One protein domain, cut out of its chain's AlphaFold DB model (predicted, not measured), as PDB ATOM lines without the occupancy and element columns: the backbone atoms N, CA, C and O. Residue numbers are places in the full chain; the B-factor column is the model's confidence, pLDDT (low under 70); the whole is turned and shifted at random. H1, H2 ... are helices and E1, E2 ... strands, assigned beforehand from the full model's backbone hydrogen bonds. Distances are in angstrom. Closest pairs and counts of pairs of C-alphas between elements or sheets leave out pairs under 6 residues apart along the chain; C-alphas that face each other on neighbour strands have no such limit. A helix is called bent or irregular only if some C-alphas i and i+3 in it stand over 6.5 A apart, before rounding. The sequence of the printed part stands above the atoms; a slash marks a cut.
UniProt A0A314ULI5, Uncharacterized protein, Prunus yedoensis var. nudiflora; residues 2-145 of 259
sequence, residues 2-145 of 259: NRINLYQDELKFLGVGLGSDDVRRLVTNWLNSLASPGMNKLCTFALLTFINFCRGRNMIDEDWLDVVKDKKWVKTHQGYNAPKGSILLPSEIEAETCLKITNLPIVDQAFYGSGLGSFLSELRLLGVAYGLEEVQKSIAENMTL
ATOM      1  N   ASN A   2     222.906 157.402 140.806       64.12
ATOM      2  CA  ASN A   2     221.485 157.562 141.132       64.12
ATOM      3  C   ASN A   2     220.672 157.653 139.827       64.12
ATOM      4  O   ASN A   2     220.830 158.618 139.083       64.12
ATOM      5  N   ARG A   3     219.856 156.632 139.522       77.69
ATOM      6  CA  ARG A   3     219.142 156.490 138.233       77.69
ATOM      7  C   ARG A   3     218.212 157.665 137.918       77.69
ATOM      8  O   ARG A   3     217.962 157.933 136.753       77.69
ATOM      9  N   ILE A   4     217.759 158.387 138.941       75.56
ATOM     10  CA  ILE A   4     216.887 159.557 138.798       75.56
ATOM     11  C   ILE A   4     217.562 160.730 138.062       75.56
ATOM     12  O   ILE A   4     216.882 161.524 137.425       75.56
ATOM     13  N   ASN A   5     218.899 160.805 138.074       71.62
ATOM     14  CA  ASN A   5     219.648 161.873 137.403       71.62
ATOM     15  C   ASN A   5     219.670 161.740 135.872       71.62
ATOM     16  O   ASN A   5     220.099 162.670 135.202       71.62
ATOM     17  N   LEU A   6     219.241 160.599 135.321       81.50
ATOM     18  CA  LEU A   6     219.140 160.388 133.873       81.50
ATOM     19  C   LEU A   6     217.854 160.975 133.279       81.50
ATOM     20  O   LEU A   6     217.777 161.103 132.066       81.50
ATOM     21  N   TYR A   7     216.877 161.329 134.121       78.75
ATOM     22  CA  TYR A   7     215.540 161.761 133.703       78.75
ATOM     23  C   TYR A   7     215.285 163.241 134.009       78.75
ATOM     24  O   TYR A   7     214.184 163.627 134.405       78.75
ATOM     25  N   GLN A   8     216.328 164.075 133.959       74.44
ATOM     26  CA  GLN A   8     216.205 165.458 134.418       74.44
ATOM     27  C   GLN A   8     215.254 166.294 133.555       74.44
ATOM     28  O   GLN A   8     214.541 167.148 134.080       74.44
ATOM     29  N   ASP A   9     215.203 166.043 132.255       75.19
ATOM     30  CA  ASP A   9     214.356 166.819 131.353       75.19
ATOM     31  C   ASP A   9     212.889 166.382 131.451       75.19
ATOM     32  O   ASP A   9     211.998 167.228 131.476       75.19
ATOM     33  N   GLU A  10     212.624 165.087 131.631       78.75
ATOM     34  CA  GLU A  10     211.281 164.547 131.860       78.75
ATOM     35  C   GLU A  10     210.723 164.983 133.214       78.75
ATOM     36  O   GLU A  10     209.559 165.366 133.326       78.75
ATOM     37  N   LEU A  11     211.557 164.979 134.254       71.75
ATOM     38  CA  LEU A  11     211.174 165.471 135.572       71.75
ATOM     39  C   LEU A  11     210.879 166.981 135.524       71.75
ATOM     40  O   LEU A  11     209.846 167.402 136.045       71.75
ATOM     41  N   LYS A  12     211.693 167.790 134.828       71.31
ATOM     42  CA  LYS A  12     211.396 169.219 134.602       71.31
ATOM     43  C   LYS A  12     210.110 169.429 133.802       71.31
ATOM     44  O   LYS A  12     209.325 170.305 134.155       71.31
ATOM     45  N   PHE A  13     209.873 168.628 132.764       70.12
ATOM     46  CA  PHE A  13     208.646 168.665 131.959       70.12
ATOM     47  C   PHE A  13     207.393 168.396 132.808       70.12
ATOM     48  O   PHE A  13     206.364 169.039 132.618       70.12
ATOM     49  N   LEU A  14     207.498 167.509 133.801       69.81
ATOM     50  CA  LEU A  14     206.442 167.221 134.777       69.81
ATOM     51  C   LEU A  14     206.350 168.254 135.918       69.81
ATOM     52  O   LEU A  14     205.553 168.084 136.841       69.81
ATOM     53  N   GLY A  15     207.154 169.322 135.879       57.78
ATOM     54  CA  GLY A  15     207.177 170.386 136.885       57.78
ATOM     55  C   GLY A  15     207.989 170.062 138.144       57.78
ATOM     56  O   GLY A  15     207.921 170.805 139.125       57.78
ATOM     57  N   VAL A  16     208.763 168.972 138.145       65.44
ATOM     58  CA  VAL A  16     209.650 168.614 139.257       65.44
ATOM     59  C   VAL A  16     210.860 169.544 139.245       65.44
ATOM     60  O   VAL A  16     211.587 169.645 138.258       65.44
ATOM     61  N   GLY A  17     211.084 170.226 140.365       65.12
ATOM     62  CA  GLY A  17     212.249 171.079 140.556       65.12
ATOM     63  C   GLY A  17     213.516 170.263 140.778       65.12
ATOM     64  O   GLY A  17     213.579 169.489 141.730       65.12
ATOM     65  N   LEU A  18     214.522 170.432 139.919       60.28
ATOM     66  CA  LEU A  18     215.739 169.602 139.941       60.28
ATOM     67  C   LEU A  18     217.014 170.389 140.255       60.28
ATOM     68  O   LEU A  18     218.071 169.791 140.453       60.28
ATOM     69  N   GLY A  19     216.914 171.718 140.336       65.12
ATOM     70  CA  GLY A  19     217.969 172.606 140.818       65.12
ATOM     71  C   GLY A  19     217.696 173.137 142.225       65.12
ATOM     72  O   GLY A  19     216.556 173.167 142.689       65.12
ATOM     73  N   SER A  20     218.747 173.619 142.896       62.88
ATOM     74  CA  SER A  20     218.614 174.285 144.204       62.88
ATOM     75  C   SER A  20     217.659 175.490 144.158       62.88
ATOM     76  O   SER A  20     216.919 175.717 145.114       62.88
ATOM     77  N   ASP A  21     217.592 176.181 143.016       68.31
ATOM     78  CA  ASP A  21     216.652 177.275 142.768       68.31
ATOM     79  C   ASP A  21     215.202 176.812 142.627       68.31
ATOM     80  O   ASP A  21     214.304 177.441 143.189       68.31
ATOM     81  N   ASP A  22     214.950 175.691 141.946       70.50
ATOM     82  CA  ASP A  22     213.594 175.159 141.821       70.50
ATOM     83  C   ASP A  22     213.085 174.607 143.156       70.50
ATOM     84  O   ASP A  22     211.927 174.826 143.510       70.50
ATOM     85  N   VAL A  23     213.948 173.934 143.926       69.25
ATOM     86  CA  VAL A  23     213.623 173.472 145.283       69.25
ATOM     87  C   VAL A  23     213.330 174.668 146.183       69.25
ATOM     88  O   VAL A  23     212.314 174.667 146.876       69.25
ATOM     89  N   ARG A  24     214.156 175.723 146.128       70.56
ATOM     90  CA  ARG A  24     213.892 176.978 146.840       70.56
ATOM     91  C   ARG A  24     212.529 177.536 146.451       70.56
ATOM     92  O   ARG A  24     211.738 177.796 147.347       70.56
ATOM     93  N   ARG A  25     212.216 177.666 145.159       77.69
ATOM     94  CA  ARG A  25     210.923 178.186 144.682       77.69
ATOM     95  C   ARG A  25     209.744 177.338 145.165       77.69
ATOM     96  O   ARG A  25     208.747 177.888 145.620       77.69
ATOM     97  N   LEU A  26     209.852 176.011 145.107       76.06
ATOM     98  CA  LEU A  26     208.804 175.097 145.576       76.06
ATOM     99  C   LEU A  26     208.573 175.225 147.084       76.06
ATOM    100  O   LEU A  26     207.428 175.364 147.515       76.06
ATOM    101  N   VAL A  27     209.647 175.242 147.879       74.50
ATOM    102  CA  VAL A  27     209.574 175.427 149.336       74.50
ATOM    103  C   VAL A  27     209.004 176.801 149.678       74.50
ATOM    104  O   VAL A  27     208.127 176.908 150.528       74.50
ATOM    105  N   THR A  28     209.440 177.837 148.967       78.06
ATOM    106  CA  THR A  28     208.982 179.224 149.110       78.06
ATOM    107  C   THR A  28     207.481 179.333 148.840       78.06
ATOM    108  O   THR A  28     206.755 179.867 149.674       78.06
ATOM    109  N   ASN A  29     206.993 178.753 147.738       81.88
ATOM    110  CA  ASN A  29     205.572 178.727 147.377       81.88
ATOM    111  C   ASN A  29     204.726 177.943 148.384       81.88
ATOM    112  O   ASN A  29     203.647 178.397 148.768       81.88
ATOM    113  N   TRP A  30     205.220 176.789 148.833       78.81
ATOM    114  CA  TRP A  30     204.551 175.970 149.840       78.81
ATOM    115  C   TRP A  30     204.473 176.679 151.198       78.81
ATOM    116  O   TRP A  30     203.404 176.776 151.789       78.81
ATOM    117  N   LEU A  31     205.572 177.262 151.677       77.12
ATOM    118  CA  LEU A  31     205.563 178.057 152.906       77.12
ATOM    119  C   LEU A  31     204.659 179.286 152.772       77.12
ATOM    120  O   LEU A  31     203.958 179.642 153.716       77.12
ATOM    121  N   ASN A  32     204.613 179.897 151.586       81.31
ATOM    122  CA  ASN A  32     203.716 181.011 151.320       81.31
ATOM    123  C   ASN A  32     202.240 180.615 151.411       81.31
ATOM    124  O   ASN A  32     201.443 181.410 151.909       81.31
ATOM    125  N   SER A  33     201.854 179.435 150.920       82.38
ATOM    126  CA  SER A  33     200.468 178.971 151.036       82.38
ATOM    127  C   SER A  33     200.105 178.627 152.482       82.38
ATOM    128  O   SER A  33     198.965 178.836 152.895       82.38
ATOM    129  N   LEU A  34     201.081 178.179 153.277       81.12
ATOM    130  CA  LEU A  34     200.893 177.871 154.693       81.12
ATOM    131  C   LEU A  34     200.877 179.092 155.609       81.12
ATOM    132  O   LEU A  34     200.232 179.021 156.653       81.12
ATOM    133  N   ALA A  35     201.537 180.190 155.232       85.06
ATOM    134  CA  ALA A  35     201.564 181.457 155.963       85.06
ATOM    135  C   ALA A  35     200.180 182.141 155.951       85.06
ATOM    136  O   ALA A  35     199.959 183.183 155.340       85.06
ATOM    137  N   SER A  36     199.216 181.530 156.623       89.94
ATOM    138  CA  SER A  36     197.817 181.933 156.678       89.94
ATOM    139  C   SER A  36     197.262 181.750 158.096       89.94
ATOM    140  O   SER A  36     197.896 181.093 158.935       89.94
ATOM    141  N   PRO A  37     196.088 182.334 158.404       92.19
ATOM    142  CA  PRO A  37     195.447 182.125 159.694       92.19
ATOM    143  C   PRO A  37     195.209 180.634 159.947       92.19
ATOM    144  O   PRO A  37     194.603 179.951 159.128       92.19
ATOM    145  N   GLY A  38     195.675 180.131 161.092       90.44
ATOM    146  CA  GLY A  38     195.607 178.704 161.423       90.44
ATOM    147  C   GLY A  38     196.916 177.938 161.224       90.44
ATOM    148  O   GLY A  38     196.945 176.736 161.489       90.44
ATOM    149  N   MET A  39     198.001 178.599 160.801       93.00
ATOM    150  CA  MET A  39     199.310 177.956 160.686       93.00
ATOM    151  C   MET A  39     199.748 177.346 162.025       93.00
ATOM    152  O   MET A  39     199.865 178.027 163.043       93.00
ATOM    153  N   ASN A  40     200.008 176.038 162.026       92.44
ATOM    154  CA  ASN A  40     200.402 175.337 163.241       92.44
ATOM    155  C   ASN A  40     201.864 175.640 163.636       92.44
ATOM    156  O   ASN A  40     202.673 176.163 162.858       92.44
ATOM    157  N   LYS A  41     202.221 175.264 164.867       94.38
ATOM    158  CA  LYS A  41     203.566 175.439 165.430       94.38
ATOM    159  C   LYS A  41     204.672 174.779 164.594       94.38
ATOM    160  O   LYS A  41     205.730 175.377 164.424       94.38
ATOM    161  N   LEU A  42     204.442 173.578 164.055       92.38
ATOM    162  CA  LEU A  42     205.441 172.855 163.255       92.38
ATOM    163  C   LEU A  42     205.742 173.592 161.945       92.38
ATOM    164  O   LEU A  42     206.906 173.795 161.611       92.38
ATOM    165  N   CYS A  43     204.706 174.058 161.245       92.06
ATOM    166  CA  CYS A  43     204.845 174.867 160.035       92.06
ATOM    167  C   CYS A  43     205.536 176.204 160.327       92.06
ATOM    168  O   CYS A  43     206.389 176.631 159.553       92.06
ATOM    169  N   THR A  44     205.241 176.824 161.475       94.69
ATOM    170  CA  THR A  44     205.938 178.039 161.921       94.69
ATOM    171  C   THR A  44     207.433 177.800 162.090       94.69
ATOM    172  O   THR A  44     208.245 178.550 161.558       94.69
ATOM    173  N   PHE A  45     207.825 176.737 162.788       95.06
ATOM    174  CA  PHE A  45     209.242 176.434 162.972       95.06
ATOM    175  C   PHE A  45     209.931 176.017 161.675       95.06
ATOM    176  O   PHE A  45     211.087 176.384 161.473       95.06
ATOM    177  N   ALA A  46     209.237 175.323 160.770       92.31
ATOM    178  CA  ALA A  46     209.761 175.028 159.440       92.31
ATOM    179  C   ALA A  46     210.028 176.316 158.640       92.31
ATOM    180  O   ALA A  46     211.105 176.454 158.062       92.31
ATOM    181  N   LEU A  47     209.099 177.281 158.671       93.50
ATOM    182  CA  LEU A  47     209.266 178.597 158.050       93.50
ATOM    183  C   LEU A  47     210.480 179.338 158.622       93.50
ATOM    184  O   LEU A  47     211.349 179.765 157.867       93.50
ATOM    185  N   LEU A  48     210.574 179.452 159.949       95.00
ATOM    186  CA  LEU A  48     211.681 180.156 160.606       95.00
ATOM    187  C   LEU A  48     213.029 179.459 160.349       95.00
ATOM    188  O   LEU A  48     214.027 180.117 160.069       95.00
ATOM    189  N   THR A  49     213.055 178.125 160.343       93.56
ATOM    190  CA  THR A  49     214.252 177.343 159.986       93.56
ATOM    191  C   THR A  49     214.679 177.604 158.543       93.56
ATOM    192  O   THR A  49     215.869 177.778 158.275       93.56
ATOM    193  N   PHE A  50     213.725 177.671 157.612       90.94
ATOM    194  CA  PHE A  50     214.004 177.982 156.213       90.94
ATOM    195  C   PHE A  50     214.529 179.412 156.037       90.94
ATOM    196  O   PHE A  50     215.523 179.609 155.343       90.94
ATOM    197  N   ILE A  51     213.944 180.394 156.731       92.00
ATOM    198  CA  ILE A  51     214.444 181.777 156.744       92.00
ATOM    199  C   ILE A  51     215.890 181.820 157.247       92.00
ATOM    200  O   ILE A  51     216.739 182.434 156.602       92.00
ATOM    201  N   ASN A  52     216.197 181.134 158.351       92.56
ATOM    202  CA  ASN A  52     217.562 181.060 158.874       92.56
ATOM    203  C   ASN A  52     218.533 180.437 157.856       92.56
ATOM    204  O   ASN A  52     219.624 180.962 157.629       92.56
ATOM    205  N   PHE A  53     218.124 179.345 157.200       88.88
ATOM    206  CA  PHE A  53     218.904 178.691 156.149       88.88
ATOM    207  C   PHE A  53     219.185 179.630 154.965       88.88
ATOM    208  O   PHE A  53     220.335 179.743 154.534       88.88
ATOM    209  N   CYS A  54     218.163 180.331 154.466       87.69
ATOM    210  CA  CYS A  54     218.305 181.303 153.383       87.69
ATOM    211  C   CYS A  54     219.212 182.466 153.790       87.69
ATOM    212  O   CYS A  54     220.093 182.848 153.019       87.69
ATOM    213  N   ARG A  55     219.053 182.989 155.012       89.69
ATOM    214  CA  ARG A  55     219.887 184.068 155.553       89.69
ATOM    215  C   ARG A  55     221.358 183.673 155.605       89.69
ATOM    216  O   ARG A  55     222.198 184.419 155.120       89.69
ATOM    217  N   GLY A  56     221.669 182.488 156.133       87.81
ATOM    218  CA  GLY A  56     223.048 181.998 156.255       87.81
ATOM    219  C   GLY A  56     223.772 181.805 154.917       87.81
ATOM    220  O   GLY A  56     224.990 181.647 154.900       87.81
ATOM    221  N   ARG A  57     223.041 181.822 153.797       86.19
ATOM    222  CA  ARG A  57     223.581 181.691 152.437       86.19
ATOM    223  C   ARG A  57     223.389 182.938 151.573       86.19
ATOM    224  O   ARG A  57     223.701 182.876 150.390       86.19
ATOM    225  N   ASN A  58     222.871 184.038 152.126       86.50
ATOM    226  CA  ASN A  58     222.477 185.235 151.369       86.50
ATOM    227  C   ASN A  58     221.516 184.920 150.203       86.50
ATOM    228  O   ASN A  58     221.637 185.470 149.114       86.50
ATOM    229  N   MET A  59     220.572 184.001 150.427       86.31
ATOM    230  CA  MET A  59     219.603 183.521 149.429       86.31
ATOM    231  C   MET A  59     218.166 183.978 149.712       86.31
ATOM    232  O   MET A  59     217.223 183.390 149.171       86.31
ATOM    233  N   ILE A  60     217.988 184.957 150.600       86.38
ATOM    234  CA  ILE A  60     216.666 185.513 150.890       86.38
ATOM    235  C   ILE A  60     216.142 186.196 149.630       86.38
ATOM    236  O   ILE A  60     216.818 187.023 149.027       86.38
ATOM    237  N   ASP A  61     214.939 185.801 149.242       88.00
ATOM    238  CA  ASP A  61     214.128 186.514 148.270       88.00
ATOM    239  C   ASP A  61     213.331 187.575 149.042       88.00
ATOM    240  O   ASP A  61     212.506 187.229 149.893       88.00
ATOM    241  N   GLU A  62     213.647 188.851 148.815       89.88
ATOM    242  CA  GLU A  62     213.032 189.969 149.540       89.88
ATOM    243  C   GLU A  62     211.546 190.131 149.193       89.88
ATOM    244  O   GLU A  62     210.745 190.376 150.094       89.88
ATOM    245  N   ASP A  63     211.150 189.887 147.937       90.00
ATOM    246  CA  ASP A  63     209.745 189.957 147.514       90.00
ATOM    247  C   ASP A  63     208.923 188.888 148.243       90.00
ATOM    248  O   ASP A  63     207.823 189.139 148.749       90.00
ATOM    249  N   TRP A  64     209.474 187.677 148.353       88.81
ATOM    250  CA  TRP A  64     208.860 186.627 149.159       88.81
ATOM    251  C   TRP A  64     208.796 186.999 150.640       88.81
ATOM    252  O   TRP A  64     207.758 186.806 151.280       88.81
ATOM    253  N   LEU A  65     209.902 187.499 151.195       91.38
ATOM    254  CA  LEU A  65     209.989 187.827 152.610       91.38
ATOM    255  C   LEU A  65     208.956 188.899 152.981       91.38
ATOM    256  O   LEU A  65     208.292 188.764 154.008       91.38
ATOM    257  N   ASP A  66     208.768 189.910 152.138       92.06
ATOM    258  CA  ASP A  66     207.773 190.962 152.340       92.06
ATOM    259  C   ASP A  66     206.339 190.420 152.319       92.06
ATOM    260  O   ASP A  66     205.546 190.734 153.210       92.06
ATOM    261  N   VAL A  67     206.023 189.488 151.413       91.50
ATOM    262  CA  VAL A  67     204.728 188.784 151.431       91.50
ATOM    263  C   VAL A  67     204.525 188.015 152.744       91.50
ATOM    264  O   VAL A  67     203.425 188.017 153.304       91.50
ATOM    265  N   VAL A  68     205.562 187.352 153.262       92.31
ATOM    266  CA  VAL A  68     205.488 186.621 154.538       92.31
ATOM    267  C   VAL A  68     205.342 187.576 155.729       92.31
ATOM    268  O   VAL A  68     204.623 187.241 156.675       92.31
ATOM    269  N   LYS A  69     205.974 188.758 155.694       94.81
ATOM    270  CA  LYS A  69     205.878 189.785 156.747       94.81
ATOM    271  C   LYS A  69     204.458 190.325 156.927       94.81
ATOM    272  O   LYS A  69     204.073 190.633 158.053       94.81
ATOM    273  N   ASP A  70     203.691 190.419 155.844       93.50
ATOM    274  CA  ASP A  70     202.346 191.009 155.854       93.50
ATOM    275  C   ASP A  70     201.224 189.971 156.056       93.50
ATOM    276  O   ASP A  70     200.085 190.306 156.400       93.50
ATOM    277  N   LYS A  71     201.531 188.682 155.885       94.44
ATOM    278  CA  LYS A  71     200.572 187.588 156.068       94.44
ATOM    279  C   LYS A  71     200.270 187.301 157.536       94.44
ATOM    280  O   LYS A  71     201.153 187.250 158.383       94.44
ATOM    281  N   LYS A  72     199.002 187.006 157.831       95.81
ATOM    282  CA  LYS A  72     198.500 186.756 159.191       95.81
ATOM    283  C   LYS A  72     198.708 185.311 159.646       95.81
ATOM    284  O   LYS A  72     197.759 184.533 159.650       95.81
ATOM    285  N   TRP A  73     199.930 184.950 160.021       96.00
ATOM    286  CA  TRP A  73     200.279 183.574 160.404       96.00
ATOM    287  C   TRP A  73     200.881 183.432 161.803       96.00
ATOM    288  O   TRP A  73     200.934 182.318 162.324       96.00
ATOM    289  N   VAL A  74     201.308 184.526 162.442       97.19
ATOM    290  CA  VAL A  74     201.808 184.482 163.820       97.19
ATOM    291  C   VAL A  74     200.623 184.358 164.765       97.19
ATOM    292  O   VAL A  74     199.717 185.192 164.747       97.19
ATOM    293  N   LYS A  75     200.625 183.321 165.600       97.81
ATOM    294  CA  LYS A  75     199.631 183.117 166.646       97.81
ATOM    295  C   LYS A  75     199.869 184.117 167.780       97.81
ATOM    296  O   LYS A  75     200.938 184.159 168.387       97.81
ATOM    297  N   THR A  76     198.847 184.904 168.071       97.44
ATOM    298  CA  THR A  76     198.789 185.874 169.164       97.44
ATOM    299  C   THR A  76     197.617 185.538 170.085       97.44
ATOM    300  O   THR A  76     196.729 184.742 169.744       97.44
ATOM    301  N   HIS A  77     197.562 186.201 171.238       95.31
ATOM    302  CA  HIS A  77     196.409 186.116 172.137       95.31
ATOM    303  C   HIS A  77     195.106 186.657 171.517       95.31
ATOM    304  O   HIS A  77     194.025 186.356 172.015       95.31
ATOM    305  N   GLN A  78     195.183 187.416 170.417       91.88
ATOM    306  CA  GLN A  78     194.030 188.007 169.723       91.88
ATOM    307  C   GLN A  78     193.686 187.306 168.399       91.88
ATOM    308  O   GLN A  78     192.845 187.783 167.639       91.88
ATOM    309  N   GLY A  79     194.315 186.162 168.107       95.06
ATOM    310  CA  GLY A  79     194.092 185.415 166.872       95.06
ATOM    311  C   GLY A  79     195.385 185.194 166.100       95.06
ATOM    312  O   GLY A  79     196.401 184.851 166.689       95.06
ATOM    313  N   TYR A  80     195.326 185.313 164.778       96.56
ATOM    314  CA  TYR A  80     196.504 185.238 163.918       96.56
ATOM    315  C   TYR A  80     196.768 186.614 163.307       96.56
ATOM    316  O   TYR A  80     195.877 187.208 162.693       96.56
ATOM    317  N   ASN A  81     197.991 187.114 163.470       97.12
ATOM    318  CA  ASN A  81     198.412 188.442 163.038       97.12
ATOM    319  C   ASN A  81     199.648 188.360 162.143       97.12
ATOM    320  O   ASN A  81     200.323 187.330 162.061       97.12
ATOM    321  N   ALA A  82     199.905 189.455 161.430       96.69
ATOM    322  CA  ALA A  82     201.156 189.628 160.715       96.69
ATOM    323  C   ALA A  82     202.318 189.688 161.718       96.69
ATOM    324  O   ALA A  82     202.148 190.295 162.781       96.69
ATOM    325  N   PRO A  83     203.482 189.079 161.430       96.50
ATOM    326  CA  PRO A  83     204.659 189.244 162.280       96.50
ATOM    327  C   PRO A  83     205.027 190.724 162.433       96.50
ATOM    328  O   PRO A  83     205.312 191.164 163.545       96.50
ATOM    329  N   LYS A  84     204.911 191.511 161.357       93.38
ATOM    330  CA  LYS A  84     205.084 192.962 161.383       93.38
ATOM    331  C   LYS A  84     204.088 193.616 162.345       93.38
ATOM    332  O   LYS A  84     202.877 193.574 162.129       93.38
ATOM    333  N   GLY A  85     204.613 194.231 163.404       90.00
ATOM    334  CA  GLY A  85     203.822 194.886 164.452       90.00
ATOM    335  C   GLY A  85     203.320 193.952 165.557       90.00
ATOM    336  O   GLY A  85     202.735 194.437 166.525       90.00
ATOM    337  N   SER A  86     203.564 192.640 165.455       96.88
ATOM    338  CA  SER A  86     203.392 191.716 166.582       96.88
ATOM    339  C   SER A  86     204.506 191.900 167.608       96.88
ATOM    340  O   SER A  86     205.626 192.281 167.269       96.88
ATOM    341  N   ILE A  87     204.197 191.614 168.870       97.31
ATOM    342  CA  ILE A  87     205.098 191.855 169.995       97.31
ATOM    343  C   ILE A  87     205.386 190.550 170.718       97.31
ATOM    344  O   ILE A  87     204.477 189.883 171.217       97.31
ATOM    345  N   LEU A  88     206.667 190.219 170.827       96.81
ATOM    346  CA  LEU A  88     207.142 189.160 171.699       96.81
ATOM    347  C   LEU A  88     207.549 189.769 173.043       96.81
ATOM    348  O   LEU A  88     208.541 190.493 173.136       96.81
ATOM    349  N   LEU A  89     206.769 189.479 174.087       95.12
ATOM    350  CA  LEU A  89     207.030 190.030 175.414       95.12
ATOM    351  C   LEU A  89     208.292 189.422 176.047       95.12
ATOM    352  O   LEU A  89     208.504 188.209 175.953       95.12
ATOM    353  N   PRO A  90     209.114 190.241 176.720       92.25
ATOM    354  CA  PRO A  90     210.168 189.736 177.585       92.25
ATOM    355  C   PRO A  90     209.547 189.142 178.861       92.25
ATOM    356  O   PRO A  90     208.422 189.479 179.232       92.25
ATOM    357  N   SER A  91     210.291 188.279 179.554       89.31
ATOM    358  CA  SER A  91     209.840 187.580 180.772       89.31
ATOM    359  C   SER A  91     209.358 188.496 181.905       89.31
ATOM    360  O   SER A  91     208.608 188.082 182.781       89.31
ATOM    361  N   GLU A  92     209.786 189.753 181.889       89.31
ATOM    362  CA  GLU A  92     209.525 190.791 182.875       89.31
ATOM    363  C   GLU A  92     208.129 191.420 182.734       89.31
ATOM    364  O   GLU A  92     207.732 192.230 183.582       89.31
ATOM    365  N   ILE A  93     207.411 191.104 181.647       91.50
ATOM    366  CA  ILE A  93     206.077 191.619 181.340       91.50
ATOM    367  C   ILE A  93     205.116 190.447 181.135       91.50
ATOM    368  O   ILE A  93     205.221 189.689 180.176       91.50
ATOM    369  N   GLU A  94     204.126 190.352 182.016       91.75
ATOM    370  CA  GLU A  94     203.041 189.377 181.909       91.75
ATOM    371  C   GLU A  94     202.111 189.716 180.732       91.75
ATOM    372  O   GLU A  94     201.652 190.859 180.590       91.75
ATOM    373  N   ALA A  95     201.781 188.712 179.916       92.81
ATOM    374  CA  ALA A  95     200.910 188.879 178.756       92.81
ATOM    375  C   ALA A  95     199.511 189.361 179.154       92.81
ATOM    376  O   ALA A  95     198.988 190.303 178.562       92.81
ATOM    377  N   GLU A  96     198.936 188.793 180.213       90.75
ATOM    378  CA  GLU A  96     197.613 189.141 180.732       90.75
ATOM    379  C   GLU A  96     197.545 190.604 181.172       90.75
ATOM    380  O   GLU A  96     196.542 191.284 180.954       90.75
ATOM    381  N   THR A  97     198.626 191.108 181.770       91.19
ATOM    382  CA  THR A  97     198.748 192.510 182.176       91.19
ATOM    383  C   THR A  97     198.784 193.425 180.947       91.19
ATOM    384  O   THR A  97     198.068 194.426 180.902       91.19
ATOM    385  N   CYS A  98     199.549 193.063 179.912       91.38
ATOM    386  CA  CYS A  98     199.623 193.827 178.665       91.38
ATOM    387  C   CYS A  98     198.282 193.857 177.908       91.38
ATOM    388  O   CYS A  98     197.872 194.904 177.404       91.38
ATOM    389  N   LEU A  99     197.571 192.726 177.863       90.94
ATOM    390  CA  LEU A  99     196.278 192.585 177.183       90.94
ATOM    391  C   LEU A  99     195.145 193.356 177.875       90.94
ATOM    392  O   LEU A  99     194.164 193.713 177.230       90.94
ATOM    393  N   LYS A 100     195.264 193.642 179.178       89.50
ATOM    394  CA  LYS A 100     194.292 194.478 179.905       89.50
ATOM    395  C   LYS A 100     194.404 195.962 179.574       89.50
ATOM    396  O   LYS A 100     193.426 196.689 179.733       89.50
ATOM    397  N   ILE A 101     195.589 196.422 179.166       89.06
ATOM    398  CA  ILE A 101     195.871 197.853 178.973       89.06
ATOM    399  C   ILE A 101     196.153 198.229 177.516       89.06
ATOM    400  O   ILE A 101     196.229 199.417 177.206       89.06
ATOM    401  N   THR A 102     196.288 197.252 176.616       90.50
ATOM    402  CA  THR A 102     196.551 197.461 175.185       90.50
ATOM    403  C   THR A 102     195.772 196.471 174.326       90.50
ATOM    404  O   THR A 102     195.431 195.380 174.778       90.50
ATOM    405  N   ASN A 103     195.595 196.813 173.049       90.19
ATOM    406  CA  ASN A 103     195.121 195.888 172.018       90.19
ATOM    407  C   ASN A 103     196.260 195.415 171.096       90.19
ATOM    408  O   ASN A 103     196.032 195.161 169.917       90.19
ATOM    409  N   LEU A 104     197.496 195.355 171.600       93.62
ATOM    410  CA  LEU A 104     198.650 194.962 170.793       93.62
ATOM    411  C   LEU A 104     198.612 193.459 170.459       93.62
ATOM    412  O   LEU A 104     198.181 192.659 171.296       93.62
ATOM    413  N   PRO A 105     199.109 193.041 169.278       96.00
ATOM    414  CA  PRO A 105     199.187 191.633 168.916       96.00
ATOM    415  C   PRO A 105     200.337 190.942 169.662       96.00
ATOM    416  O   PRO A 105     201.438 190.767 169.142       96.00
ATOM    417  N   ILE A 106     200.073 190.562 170.913       97.19
ATOM    418  CA  ILE A 106     201.032 189.857 171.768       97.19
ATOM    419  C   ILE A 106     201.140 188.394 171.334       97.19
ATOM    420  O   ILE A 106     200.145 187.666 171.352       97.19
ATOM    421  N   VAL A 107     202.346 187.967 170.959       97.44
ATOM    422  CA  VAL A 107     202.647 186.592 170.538       97.44
ATOM    423  C   VAL A 107     202.309 185.605 171.657       97.44
ATOM    424  O   VAL A 107     202.745 185.773 172.795       97.44
ATOM    425  N   ASP A 108     201.567 184.552 171.314       96.25
ATOM    426  CA  ASP A 108     201.169 183.495 172.244       96.25
ATOM    427  C   ASP A 108     202.349 182.538 172.480       96.25
ATOM    428  O   ASP A 108     202.528 181.528 171.795       96.25
ATOM    429  N   GLN A 109     203.210 182.885 173.436       94.06
ATOM    430  CA  GLN A 109     204.384 182.073 173.761       94.06
ATOM    431  C   GLN A 109     204.007 180.690 174.305       94.06
ATOM    432  O   GLN A 109     204.774 179.748 174.119       94.06
ATOM    433  N   ALA A 110     202.832 180.531 174.923       93.62
ATOM    434  CA  ALA A 110     202.368 179.235 175.411       93.62
ATOM    435  C   ALA A 110     202.068 178.280 174.245       93.62
ATOM    436  O   ALA A 110     202.473 177.116 174.281       93.62
ATOM    437  N   PHE A 111     201.456 178.783 173.167       95.50
ATOM    438  CA  PHE A 111     201.242 178.023 171.934       95.50
ATOM    439  C   PHE A 111     202.560 177.520 171.327       95.50
ATOM    440  O   PHE A 111     202.663 176.357 170.926       95.50
ATOM    441  N   TYR A 112     203.595 178.364 171.283       95.06
ATOM    442  CA  TYR A 112     204.891 177.995 170.702       95.06
ATOM    443  C   TYR A 112     205.826 177.254 171.669       95.06
ATOM    444  O   TYR A 112     206.693 176.496 171.228       95.06
ATOM    445  N   GLY A 113     205.642 177.388 172.978       92.12
ATOM    446  CA  GLY A 113     206.549 176.867 173.999       92.12
ATOM    447  C   GLY A 113     207.976 177.428 173.893       92.12
ATOM    448  O   GLY A 113     208.250 178.394 173.182       92.12
ATOM    449  N   SER A 114     208.919 176.770 174.570       88.75
ATOM    450  CA  SER A 114     210.316 177.226 174.685       88.75
ATOM    451  C   SER A 114     211.086 177.299 173.360       88.75
ATOM    452  O   SER A 114     212.078 178.017 173.270       88.75
ATOM    453  N   GLY A 115     210.633 176.595 172.317       89.75
ATOM    454  CA  GLY A 115     211.317 176.555 171.022       89.75
ATOM    455  C   GLY A 115     211.342 177.894 170.279       89.75
ATOM    456  O   GLY A 115     212.224 178.105 169.452       89.75
ATOM    457  N   LEU A 116     210.416 178.815 170.577       92.31
ATOM    458  CA  LEU A 116     210.342 180.106 169.887       92.31
ATOM    459  C   LEU A 116     211.573 180.988 170.146       92.31
ATOM    460  O   LEU A 116     212.000 181.723 169.258       92.31
ATOM    461  N   GLY A 117     212.172 180.879 171.338       91.19
ATOM    462  CA  GLY A 117     213.350 181.659 171.727       91.19
ATOM    463  C   GLY A 117     214.591 181.387 170.867       91.19
ATOM    464  O   GLY A 117     215.473 182.235 170.785       91.19
ATOM    465  N   SER A 118     214.646 180.254 170.163       94.06
ATOM    466  CA  SER A 118     215.739 179.938 169.234       94.06
ATOM    467  C   SER A 118     215.665 180.709 167.912       94.06
ATOM    468  O   SER A 118     216.614 180.653 167.137       94.06
ATOM    469  N   PHE A 119     214.559 181.416 167.648       95.31
ATOM    470  CA  PHE A 119     214.293 182.085 166.371       95.31
ATOM    471  C   PHE A 119     214.155 183.613 166.485       95.31
ATOM    472  O   PHE A 119     213.525 184.256 165.645       95.31
ATOM    473  N   LEU A 120     214.709 184.231 167.536       94.81
ATOM    474  CA  LEU A 120     214.567 185.678 167.770       94.81
ATOM    475  C   LEU A 120     215.075 186.528 166.597       94.81
ATOM    476  O   LEU A 120     214.484 187.558 166.283       94.81
ATOM    477  N   SER A 121     216.140 186.092 165.922       95.12
ATOM    478  CA  SER A 121     216.727 186.851 164.809       95.12
ATOM    479  C   SER A 121     215.843 186.806 163.556       95.12
ATOM    480  O   SER A 121     215.746 187.785 162.823       95.12
ATOM    481  N   GLU A 122     215.195 185.673 163.295       96.00
ATOM    482  CA  GLU A 122     214.237 185.470 162.207       96.00
ATOM    483  C   GLU A 122     212.941 186.231 162.483       96.00
ATOM    484  O   GLU A 122     212.415 186.898 161.597       96.00
ATOM    485  N   LEU A 123     212.459 186.190 163.728       96.69
ATOM    486  CA  LEU A 123     211.308 186.977 164.166       96.69
ATOM    487  C   LEU A 123     211.582 188.481 164.019       96.69
ATOM    488  O   LEU A 123     210.720 189.193 163.502       96.69
ATOM    489  N   ARG A 124     212.797 188.954 164.360       96.00
ATOM    490  CA  ARG A 124     213.216 190.347 164.109       96.00
ATOM    491  C   ARG A 124     213.129 190.701 162.634       96.00
ATOM    492  O   ARG A 124     212.581 191.738 162.278       96.00
ATOM    493  N   LEU A 125     213.685 189.836 161.787       95.50
ATOM    494  CA  LEU A 125     213.722 190.033 160.343       95.50
ATOM    495  C   LEU A 125     212.308 190.134 159.753       95.50
ATOM    496  O   LEU A 125     212.074 190.902 158.824       95.50
ATOM    497  N   LEU A 126     211.358 189.396 160.326       96.44
ATOM    498  CA  LEU A 126     209.949 189.419 159.952       96.44
ATOM    499  C   LEU A 126     209.159 190.608 160.542       96.44
ATOM    500  O   LEU A 126     207.977 190.766 160.243       96.44
ATOM    501  N   GLY A 127     209.790 191.449 161.364       95.69
ATOM    502  CA  GLY A 127     209.174 192.643 161.946       95.69
ATOM    503  C   GLY A 127     208.441 192.420 163.271       95.69
ATOM    504  O   GLY A 127     207.652 193.281 163.665       95.69
ATOM    505  N   VAL A 128     208.690 191.297 163.957       97.38
ATOM    506  CA  VAL A 128     208.236 191.106 165.340       97.38
ATOM    507  C   VAL A 128     209.112 191.949 166.261       97.38
ATOM    508  O   VAL A 128     210.334 191.778 166.297       97.38
ATOM    509  N   ALA A 129     208.485 192.834 167.029       95.88
ATOM    510  CA  ALA A 129     209.168 193.646 168.026       95.88
ATOM    511  C   ALA A 129     209.474 192.807 169.274       95.88
ATOM    512  O   ALA A 129     208.616 192.073 169.774       95.88
ATOM    513  N   TYR A 130     210.692 192.929 169.798       93.69
ATOM    514  CA  TYR A 130     211.094 192.319 171.064       93.69
ATOM    515  C   TYR A 130     212.223 193.120 171.713       93.69
ATOM    516  O   TYR A 130     212.959 193.848 171.049       93.69
ATOM    517  N   GLY A 131     212.394 192.927 173.019       91.88
ATOM    518  CA  GLY A 131     213.332 193.694 173.835       91.88
ATOM    519  C   GLY A 131     212.598 194.696 174.717       91.88
ATOM    520  O   GLY A 131     211.590 195.275 174.320       91.88
ATOM    521  N   LEU A 132     213.086 194.860 175.946       90.19
ATOM    522  CA  LEU A 132     212.334 195.522 177.011       90.19
ATOM    523  C   LEU A 132     211.927 196.960 176.660       90.19
ATOM    524  O   LEU A 132     210.759 197.306 176.805       90.19
ATOM    525  N   GLU A 133     212.863 197.765 176.161       90.56
ATOM    526  CA  GLU A 133     212.634 199.178 175.834       90.56
ATOM    527  C   GLU A 133     211.665 199.358 174.651       90.56
ATOM    528  O   GLU A 133     210.676 200.085 174.752       90.56
ATOM    529  N   GLU A 134     211.891 198.638 173.547       92.62
ATOM    530  CA  GLU A 134     211.052 198.686 172.338       92.62
ATOM    531  C   GLU A 134     209.609 198.241 172.630       92.62
ATOM    532  O   GLU A 134     208.637 198.877 172.203       92.62
ATOM    533  N   VAL A 135     209.464 197.178 173.426       94.19
ATOM    534  CA  VAL A 135     208.171 196.654 173.877       94.19
ATOM    535  C   VAL A 135     207.467 197.660 174.788       94.19
ATOM    536  O   VAL A 135     206.296 197.960 174.565       94.19
ATOM    537  N   GLN A 136     208.153 198.217 175.791       92.12
ATOM    538  CA  GLN A 136     207.561 199.198 176.711       92.12
ATOM    539  C   GLN A 136     207.102 200.462 175.986       92.12
ATOM    540  O   GLN A 136     206.005 200.956 176.253       92.12
ATOM    541  N   LYS A 137     207.889 200.949 175.023       92.06
ATOM    542  CA  LYS A 137     207.498 202.076 174.175       92.06
ATOM    543  C   LYS A 137     206.240 201.757 173.365       92.06
ATOM    544  O   LYS A 137     205.283 202.531 173.395       92.06
ATOM    545  N   SER A 138     206.199 200.584 172.732       92.88
ATOM    546  CA  SER A 138     205.036 200.126 171.959       92.88
ATOM    547  C   SER A 138     203.772 200.036 172.824       92.88
ATOM    548  O   SER A 138     202.701 200.488 172.409       92.88
ATOM    549  N   ILE A 139     203.897 199.508 174.048       92.56
ATOM    550  CA  ILE A 139     202.818 199.440 175.046       92.56
ATOM    551  C   ILE A 139     202.322 200.840 175.407       92.56
ATOM    552  O   ILE A 139     201.116 201.082 175.420       92.56
ATOM    553  N   ALA A 140     203.238 201.766 175.682       91.38
ATOM    554  CA  ALA A 140     202.905 203.120 176.096       91.38
ATOM    555  C   ALA A 140     202.160 203.909 175.005       91.38
ATOM    556  O   ALA A 140     201.187 204.610 175.293       91.38
ATOM    557  N   GLU A 141     202.587 203.769 173.749       88.81
ATOM    558  CA  GLU A 141     201.982 204.441 172.593       88.81
ATOM    559  C   GLU A 141     200.582 203.895 172.269       88.81
ATOM    560  O   GLU A 141     199.675 204.665 171.940       88.81
ATOM    561  N   ASN A 142     200.374 202.586 172.446       89.12
ATOM    562  CA  ASN A 142     199.130 201.887 172.105       89.12
ATOM    563  C   ASN A 142     198.235 201.598 173.319       89.12
ATOM    564  O   ASN A 142     197.339 200.751 173.254       89.12
ATOM    565  N   MET A 143     198.462 202.287 174.437       87.50
ATOM    566  CA  MET A 143     197.700 202.051 175.654       87.50
ATOM    567  C   MET A 143     196.245 202.503 175.493       87.50
ATOM    568  O   MET A 143     195.937 203.694 175.370       87.50
ATOM    569  N   THR A 144     195.329 201.540 175.530       79.19
ATOM    570  CA  THR A 144     193.881 201.738 175.450       79.19
ATOM    571  C   THR A 144     193.298 201.693 176.851       79.19
ATOM    572  O   THR A 144     192.662 200.729 177.270       79.19
ATOM    573  N   LEU A 145     193.544 202.763 177.601       69.50
ATOM    574  CA  LEU A 145     193.004 202.962 178.941       69.50
ATOM    575  C   LEU A 145     191.496 203.204 178.837       69.50
ATOM    576  O   LEU A 145     191.061 204.346 178.634       69.50
TER     577      LEU A 145
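What this domain is: This is residues 2 to 145 of the 259 residues of an uncharacterized protein of Prunus yedoensis var. nudiflora (UniProt A0A314ULI5). A body of helices, with H3, H4 and H7 side by side and H5 next to H3, has a thin arm holding H1 and H2 leading away from one end and H6 and H8 at the other end. The small strand hairpin E1 and E2 sits beside H4 and H7, and the arm adds much to the length. The printed part has 144 residues, with eight named helices and two named strands in the order H1 H2 H3 H4 H5 E1 E2 H6 H7 H8; E1 and E2 are an antiparallel sheet, and the class is mostly helix. It is loose, with a radius of gyration of the C-alphas of 18.4 A and spans of 66 by 26 by 26 A.

How they stand to each other: H1, residues 3 to 6, and H2, residues 8 to 13, meet only through their link. H3, residues 20 to 34, is apart from both. With residues 31 to 34 alone, H3 only just touches H4, residues 41 to 56, with 3 pairs of C-alphas within 8 A; the closest C-alphas are those of Leu 31 and Leu 47, 6.4 A. This helical hairpin runs opposite ways at a shallow tilt of 34 degrees, only just short of steep. With residues 28 to 32 alone, H3 touches H5, residues 62 to 70, the same way at a shallow tilt of 14 degrees; the closest C-alphas, Asn 32 and Val 68, are 6.7 A apart. E1, residues 74 to 76, and E2, residues 79 to 81, form a hairpin, with N 76 and O 79 2.8 A apart, within hydrogen-bond range. H6, residues 95 to 101, is close but not clearly touching H8, residues 132 to 141; the closest C-alphas, Cys 98 and Ile 139, are 7.4 A apart. H4 touches H7, residues 109 to 125, the same way at a shallow tilt of 22 degrees; the closest C-alphas, Lys 41 and Tyr 112, are 6.0 A apart. H7 is irregular, with C-alphas 111 and 114 9.5 A apart, and has a kink of 107 degrees near residue 118. Every O i to N i+4 pair is within hydrogen-bond range in H2, H3, H4, H5 and H8, against 2 of 3 in H6 and 4 of 13 in H7, where 8 of 14 O i to N i+3 pairs are; H1 is too short for an i+4 pair.

Where its parts are: H1 begins at C-alpha 3, (219.142, 156.490, 138.233). H3 measures 20.9 A, H4 22.5 A and H7 18.2 A. H8 ends at C-alpha 141, (201.982, 204.441, 172.593).

The domain as a whole: The C-alphas farthest apart, Leu 6 and Leu 145, are 67.3 A apart. The printed part has no cut. The link E2 to H6 is long, and its residues 87 to 88 pair in parallel with residues 129 to 130. The mean pLDDT of the printed part is 87.9; residues 2, 14 to 21, 23 and 145 are under 70.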